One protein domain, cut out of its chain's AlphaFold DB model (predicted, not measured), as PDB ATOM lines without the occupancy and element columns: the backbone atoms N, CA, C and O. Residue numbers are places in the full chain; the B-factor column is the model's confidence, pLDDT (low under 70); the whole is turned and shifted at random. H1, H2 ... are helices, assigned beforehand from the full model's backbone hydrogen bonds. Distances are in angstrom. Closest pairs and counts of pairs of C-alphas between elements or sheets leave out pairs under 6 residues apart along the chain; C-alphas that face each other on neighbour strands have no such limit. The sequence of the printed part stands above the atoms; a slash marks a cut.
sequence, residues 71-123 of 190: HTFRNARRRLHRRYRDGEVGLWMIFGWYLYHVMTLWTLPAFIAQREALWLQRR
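This is residues 71 to 123 of the 190 residues of an uncharacterized protein of Pseudomonas laoshanensis (UniProt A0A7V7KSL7). H1 and H2 form a loose helical hairpin, side by side near their link, and H3 runs on from it as an arm whose residues 115 to 122, with Arg 123, stick out at one end. The printed part has 53 residues with three named helices, H1, H2 and H3 in chain order, and no named strand; the class is all helix. It is loose, with a radius of gyration of the C-alphas of 14.0 A, and spans 45 by 22 by 8 A.

H1, residues 71 to 85, is 20.9 A long and begins at C-alpha 71 (-0.959, -17.652, -0.882). H2, residues 91 to 103, is 18.5 A long. H3, residues 108 to 122, is 21.0 A long and ends at C-alpha 122 (-15.726, -6.871, -7.507).

H1, with residues 80 to 84 alone, touches residues 91 to 94 of H2; the closest C-alphas, of Leu 80 and Ile 94, are 7.1 A apart. This hairpin runs opposite ways at a shallow tilt of 22 degrees. H1 and H3 are close but not clearly touching, with the closest C-alphas, of Phe 73 and Ala 110, 7.1 A apart. H2 and H3 are apart. In H1, H2 and H3 every O i to N i+4 pair is within hydrogen-bond range.

The C-alphas farthest apart, of Gly 87 and Arg 123, are 45.3 A apart. Both links are tight, the printed part has no cut, and no printed residue is under pLDDT 70.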
ATOM      1  N   HIS A  71      -1.961 -16.994  -0.039       84.88
ATOM      2  CA  HIS A  71      -0.959 -17.652  -0.882       84.88
ATOM      3  C   HIS A  71       0.450 -17.138  -0.566       84.88
ATOM      4  O   HIS A  71       1.311 -17.963  -0.268       84.88
ATOM      5  N   THR A  72       0.658 -15.819  -0.446       84.25
ATOM      6  CA  THR A  72       1.967 -15.256  -0.074       84.25
ATOM      7  C   THR A  72       2.425 -15.757   1.297       84.25
ATOM      8  O   THR A  72       3.578 -16.146   1.468       84.25
ATOM      9  N   PHE A  73       1.511 -15.887   2.266       85.69
ATOM     10  CA  PHE A  73       1.823 -16.491   3.567       85.69
ATOM     11  C   PHE A  73       2.237 -17.970   3.461       85.69
ATOM     12  O   PHE A  73       3.178 -18.422   4.123       85.69
ATOM     13  N   ARG A  74       1.540 -18.757   2.631       87.06
ATOM     14  CA  ARG A  74       1.873 -20.174   2.393       87.06
ATOM     15  C   ARG A  74       3.225 -20.315   1.698       87.06
ATOM     16  O   ARG A  74       3.996 -21.194   2.091       87.06
ATOM     17  N   ASN A  75       3.532 -19.440   0.748       88.31
ATOM     18  CA  ASN A  75       4.812 -19.405   0.046       88.31
ATOM     19  C   ASN A  75       5.940 -19.001   0.997       88.31
ATOM     20  O   ASN A  75       6.944 -19.705   1.081       88.31
ATOM     21  N   ALA A  76       5.733 -17.973   1.827       87.69
ATOM     22  CA  ALA A  76       6.672 -17.564   2.872       87.69
ATOM     23  C   ALA A  76       6.992 -18.717   3.835       87.69
ATOM     24  O   ALA A  76       8.158 -18.988   4.133       87.69
ATOM     25  N   ARG A  77       5.963 -19.455   4.274       89.19
ATOM     26  CA  ARG A  77       6.136 -20.653   5.102       89.19
ATOM     27  C   ARG A  77       6.922 -21.733   4.356       89.19
ATOM     28  O   ARG A  77       7.854 -22.298   4.921       89.19
ATOM     29  N   ARG A  78       6.566 -22.038   3.105       88.62
ATOM     30  CA  ARG A  78       7.261 -23.048   2.288       88.62
ATOM     31  C   ARG A  78       8.738 -22.690   2.116       88.62
ATOM     32  O   ARG A  78       9.590 -23.559   2.288       88.62
ATOM     33  N   ARG A  79       9.036 -21.416   1.858       87.50
ATOM     34  CA  ARG A  79      10.392 -20.878   1.734       87.50
ATOM     35  C   ARG A  79      11.168 -20.989   3.041       87.50
ATOM     36  O   ARG A  79      12.287 -21.482   3.023       87.50
ATOM     37  N   LEU A  80      10.572 -20.634   4.179       89.81
ATOM     38  CA  LEU A  80      11.209 -20.791   5.492       89.81
ATOM     39  C   LEU A  80      11.608 -22.251   5.770       89.81
ATOM     40  O   LEU A  80      12.721 -22.516   6.216       89.81
ATOM     41  N   HIS A  81      10.719 -23.199   5.462       89.12
ATOM     42  CA  HIS A  81      10.999 -24.632   5.617       89.12
ATOM     43  C   HIS A  81      12.024 -25.156   4.605       89.12
ATOM     44  O   HIS A  81      12.803 -26.045   4.946       89.12
ATOM     45  N   ARG A  82      12.058 -24.608   3.383       89.81
ATOM     46  CA  ARG A  82      13.107 -24.898   2.391       89.81
ATOM     47  C   ARG A  82      14.471 -24.439   2.910       89.81
ATOM     48  O   ARG A  82      15.358 -25.262   3.062       89.81
ATOM     49  N   ARG A  83      14.583 -23.174   3.320       88.44
ATOM     50  CA  ARG A  83      15.813 -22.594   3.882       88.44
ATOM     51  C   ARG A  83      16.307 -23.339   5.120       88.44
ATOM     52  O   ARG A  83      17.505 -23.419   5.355       88.44
ATOM     53  N   TYR A  84      15.393 -23.892   5.919       90.12
ATOM     54  CA  TYR A  84      15.764 -24.747   7.045       90.12
ATOM     55  C   TYR A  84      16.375 -26.073   6.590       90.12
ATOM     56  O   TYR A  84      17.401 -26.490   7.119       90.12
ATOM     57  N   ARG A  85      15.762 -26.726   5.593       89.50
ATOM     58  CA  ARG A  85      16.279 -27.965   4.996       89.50
ATOM     59  C   ARG A  85      17.646 -27.756   4.348       89.50
ATOM     60  O   ARG A  85      18.498 -28.630   4.460       89.50
ATOM     61  N   ASP A  86      17.842 -26.596   3.735       90.62
ATOM     62  CA  ASP A  86      19.086 -26.211   3.068       90.62
ATOM     63  C   ASP A  86      20.152 -25.708   4.065       90.62
ATOM     64  O   ASP A  86      21.282 -25.420   3.683       90.62
ATOM     65  N   GLY A  87      19.818 -25.630   5.362       88.88
ATOM     66  CA  GLY A  87      20.738 -25.245   6.435       88.88
ATOM     67  C   GLY A  87      21.013 -23.741   6.546       88.88
ATOM     68  O   GLY A  87      21.845 -23.335   7.354       88.88
ATOM     69  N   GLU A  88      20.314 -22.899   5.784       88.38
ATOM     70  CA  GLU A  88      20.487 -21.441   5.805       88.38
ATOM     71  C   GLU A  88      19.903 -20.774   7.057       88.38
ATOM     72  O   GLU A  88      20.317 -19.678   7.438       88.38
ATOM     73  N   VAL A  89      18.895 -21.395   7.677       87.94
ATOM     74  CA  VAL A  89      18.239 -20.880   8.886       87.94
ATOM     75  C   VAL A  89      18.208 -21.932   9.986       87.94
ATOM     76  O   VAL A  89      17.971 -23.108   9.737       87.94
ATOM     77  N   GLY A  90      18.423 -21.502  11.229       90.56
ATOM     78  CA  GLY A  90      18.339 -22.372  12.403       90.56
ATOM     79  C   GLY A  90      16.910 -22.554  12.923       90.56
ATOM     80  O   GLY A  90      16.005 -21.776  12.614       90.56
ATOM     81  N   LEU A  91      16.726 -23.539  13.808       91.81
ATOM     82  CA  LEU A  91      15.450 -23.826  14.485       91.81
ATOM     83  C   LEU A  91      14.845 -22.600  15.193       91.81
ATOM     84  O   LEU A  91      13.628 -22.422  15.186       91.81
ATOM     85  N   TRP A  92      15.683 -21.722  15.753       93.69
ATOM     86  CA  TRP A  92      15.242 -20.493  16.420       93.69
ATOM     87  C   TRP A  92      14.534 -19.513  15.488       93.69
ATOM     88  O   TRP A  92      13.577 -18.868  15.906       93.69
ATOM     89  N   MET A  93      14.955 -19.428  14.222       89.75
ATOM     90  CA  MET A  93      14.289 -18.573  13.238       89.75
ATOM     91  C   MET A  93      12.890 -19.106  12.916       89.75
ATOM     92  O   MET A  93      11.941 -18.333  12.835       89.75
ATOM     93  N   ILE A  94      12.733 -20.429  12.800       91.81
ATOM     94  CA  ILE A  94      11.423 -21.061  12.582       91.81
ATOM     95  C   ILE A  94      10.509 -20.824  13.775       91.81
ATOM     96  O   ILE A  94       9.358 -20.422  13.607       91.81
ATOM     97  N   PHE A  95      11.029 -21.049  14.980       93.88
ATOM     98  CA  PHE A  95      10.289 -20.815  16.211       93.88
ATOM     99  C   PHE A  95       9.858 -19.349  16.337       93.88
ATOM    100  O   PHE A  95       8.680 -19.079  16.557       93.88
ATOM    101  N   GLY A  96      10.781 -18.406  16.126       94.00
ATOM    102  CA  GLY A  96      10.500 -16.971  16.162       94.00
ATOM    103  C   GLY A  96       9.484 -16.543  15.103       94.00
ATOM    104  O   GLY A  96       8.570 -15.784  15.411       94.00
ATOM    105  N   TRP A  97       9.581 -17.087  13.886       92.38
ATOM    106  CA  TRP A  97       8.606 -16.843  12.824       92.38
ATOM    107  C   TRP A  97       7.207 -17.293  13.244       92.38
ATOM    108  O   TRP A  97       6.252 -16.535  13.098       92.38
ATOM    109  N   TYR A  98       7.073 -18.493  13.810       91.81
ATOM    110  CA  TYR A  98       5.780 -18.974  14.287       91.81
ATOM    111  C   TYR A  98       5.260 -18.170  15.478       91.81
ATOM    112  O   TYR A  98       4.093 -17.791  15.468       91.81
ATOM    113  N   LEU A  99       6.105 -17.856  16.461       93.06
ATOM    114  CA  LEU A  99       5.724 -17.050  17.621       93.06
ATOM    115  C   LEU A  99       5.223 -15.663  17.201       93.06
ATOM    116  O   LEU A  99       4.148 -15.250  17.630       93.06
ATOM    117  N   TYR A 100       5.956 -14.977  16.320       90.19
ATOM    118  CA  TYR A 100       5.547 -13.686  15.768       90.19
ATOM    119  C   TYR A 100       4.172 -13.777  15.103       90.19
ATOM    120  O   TYR A 100       3.295 -12.971  15.401       90.19
ATOM    121  N   HIS A 101       3.955 -14.795  14.267       88.44
ATOM    122  CA  HIS A 101       2.673 -14.964  13.596       88.44
ATOM    123  C   HIS A 101       1.546 -15.340  14.558       88.44
ATOM    124  O   HIS A 101       0.437 -14.869  14.361       88.44
ATOM    125  N   VAL A 102       1.777 -16.108  15.629       90.00
ATOM    126  CA  VAL A 102       0.732 -16.324  16.654       90.00
ATOM    127  C   VAL A 102       0.322 -14.990  17.278       90.00
ATOM    128  O   VAL A 102      -0.870 -14.712  17.401       90.00
ATOM    129  N   MET A 103       1.299 -14.148  17.617       90.88
ATOM    130  CA  MET A 103       1.059 -12.841  18.233       90.88
ATOM    131  C   MET A 103       0.323 -11.871  17.298       90.88
ATOM    132  O   MET A 103      -0.464 -11.053  17.768       90.88
ATOM    133  N   THR A 104       0.528 -11.971  15.982       84.25
ATOM    134  CA  THR A 104      -0.125 -11.120  14.970       84.25
ATOM    135  C   THR A 104      -1.419 -11.713  14.398       84.25
ATOM    136  O   THR A 104      -1.865 -11.302  13.329       84.25
ATOM    137  N   LEU A 105      -2.072 -12.634  15.123       86.00
ATOM    138  CA  LEU A 105      -3.338 -13.281  14.726       86.00
ATOM    139  C   LEU A 105      -3.213 -14.205  13.497       86.00
ATOM    140  O   LEU A 105      -4.167 -14.440  12.751       86.00
ATOM    141  N   TRP A 106      -2.035 -14.792  13.328       84.19
ATOM    142  CA  TRP A 106      -1.670 -15.832  12.369       84.19
ATOM    143  C   TRP A 106      -2.052 -15.473  10.931       84.19
ATOM    144  O   TRP A 106      -1.508 -14.544  10.345       84.19
ATOM    145  N   THR A 107      -2.988 -16.207  10.337       82.56
ATOM    146  CA  THR A 107      -3.438 -16.009   8.955       82.56
ATOM    147  C   THR A 107      -4.602 -15.034   8.837       82.56
ATOM    148  O   THR A 107      -5.074 -14.802   7.725       82.56
ATOM    149  N   LEU A 108      -5.103 -14.485   9.949       85.81
ATOM    150  CA  LEU A 108      -6.259 -13.592   9.938       85.81
ATOM    151  C   LEU A 108      -5.991 -12.315   9.123       85.81
ATOM    152  O   LEU A 108      -6.822 -12.010   8.266       85.81
ATOM    153  N   PRO A 109      -4.843 -11.617   9.273       84.25
ATOM    154  CA  PRO A 109      -4.550 -10.442   8.453       84.25
ATOM    155  C   PRO A 109      -4.475 -10.776   6.958       84.25
ATOM    156  O   PRO A 109      -5.094 -10.100   6.143       84.25
ATOM    157  N   ALA A 110      -3.810 -11.880   6.598       84.50
ATOM    158  CA  ALA A 110      -3.690 -12.332   5.209       84.50
ATOM    159  C   ALA A 110      -5.049 -12.712   4.589       84.50
ATOM    160  O   ALA A 110      -5.293 -12.473   3.406       84.50
ATOM    161  N   PHE A 111      -5.957 -13.285   5.385       86.19
ATOM    162  CA  PHE A 111      -7.321 -13.578   4.951       86.19
ATOM    163  C   PHE A 111      -8.149 -12.304   4.747       86.19
ATOM    164  O   PHE A 111      -8.899 -12.211   3.775       86.19
ATOM    165  N   ILE A 112      -8.013 -11.317   5.641       88.75
ATOM    166  CA  ILE A 112      -8.688 -10.019   5.510       88.75
ATOM    167  C   ILE A 112      -8.197  -9.300   4.253       88.75
ATOM    168  O   ILE A 112      -9.037  -8.900   3.451       88.75
ATOM    169  N   ALA A 113      -6.881  -9.230   4.036       85.50
ATOM    170  CA  ALA A 113      -6.280  -8.635   2.843       85.50
ATOM    171  C   ALA A 113      -6.777  -9.310   1.557       85.50
ATOM    172  O   ALA A 113      -7.255  -8.638   0.646       85.50
ATOM    173  N   GLN A 114      -6.792 -10.649   1.518       88.38
ATOM    174  CA  GLN A 114      -7.353 -11.388   0.386       88.38
ATOM    175  C   GLN A 114      -8.831 -11.043   0.152       88.38
ATOM    176  O   GLN A 114      -9.260 -10.869  -0.988       88.38
ATOM    177  N   ARG A 115      -9.636 -10.963   1.216       88.94
ATOM    178  CA  ARG A 115     -11.064 -10.651   1.096       88.94
ATOM    179  C   ARG A 115     -11.292  -9.214   0.634       88.94
ATOM    180  O   ARG A 115     -12.193  -8.987  -0.168       88.94
ATOM    181  N   GLU A 116     -10.497  -8.272   1.124       88.31
ATOM    182  CA  GLU A 116     -10.522  -6.871   0.712       88.31
ATOM    183  C   GLU A 116     -10.123  -6.717  -0.754       88.31
ATOM    184  O   GLU A 116     -10.863  -6.098  -1.513       88.31
ATOM    185  N   ALA A 117      -9.037  -7.357  -1.187       84.81
ATOM    186  CA  ALA A 117      -8.606  -7.348  -2.580       84.81
ATOM    187  C   ALA A 117      -9.696  -7.901  -3.509       84.81
ATOM    188  O   ALA A 117     -10.077  -7.253  -4.484       84.81
ATOM    189  N   LEU A 118     -10.280  -9.055  -3.167       86.38
ATOM    190  CA  LEU A 118     -11.396  -9.632  -3.924       86.38
ATOM    191  C   LEU A 118     -12.635  -8.728  -3.918       86.38
ATOM    192  O   LEU A 118     -13.390  -8.696  -4.887       86.38
ATOM    193  N   TRP A 119     -12.874  -8.000  -2.830       87.44
ATOM    194  CA  TRP A 119     -13.981  -7.057  -2.746       87.44
ATOM    195  C   TRP A 119     -13.744  -5.809  -3.601       87.44
ATOM    196  O   TRP A 119     -14.655  -5.389  -4.311       87.44
ATOM    197  N   LEU A 120     -12.527  -5.262  -3.603       84.19
ATOM    198  CA  LEU A 120     -12.118  -4.154  -4.469       84.19
ATOM    199  C   LEU A 120     -12.176  -4.539  -5.949       84.19
ATOM    200  O   LEU A 120     -12.639  -3.743  -6.754       84.19
ATOM    201  N   GLN A 121     -11.793  -5.767  -6.302       79.44
ATOM    202  CA  GLN A 121     -11.919  -6.280  -7.671       79.44
ATOM    203  C   GLN A 121     -13.376  -6.412  -8.128       79.44
ATOM    204  O   GLN A 121     -13.679  -6.208  -9.298       79.44
ATOM    205  N   ARG A 122     -14.287  -6.767  -7.212       80.75
ATOM    206  CA  ARG A 122     -15.726  -6.871  -7.507       80.75
ATOM    207  C   ARG A 122     -16.426  -5.522  -7.537       80.75
ATOM    208  O   ARG A 122     -17.505  -5.422  -8.119       80.75
ATOM    209  N   ARG A 123     -15.869  -4.502  -6.880       79.06
ATOM    210  CA  ARG A 123     -16.381  -3.143  -7.032       79.06
ATOM    211  C   ARG A 123     -16.175  -2.729  -8.486       79.06
ATOM    212  O   ARG A 123     -15.108  -2.997  -9.032       79.06
TER     213      ARG A 123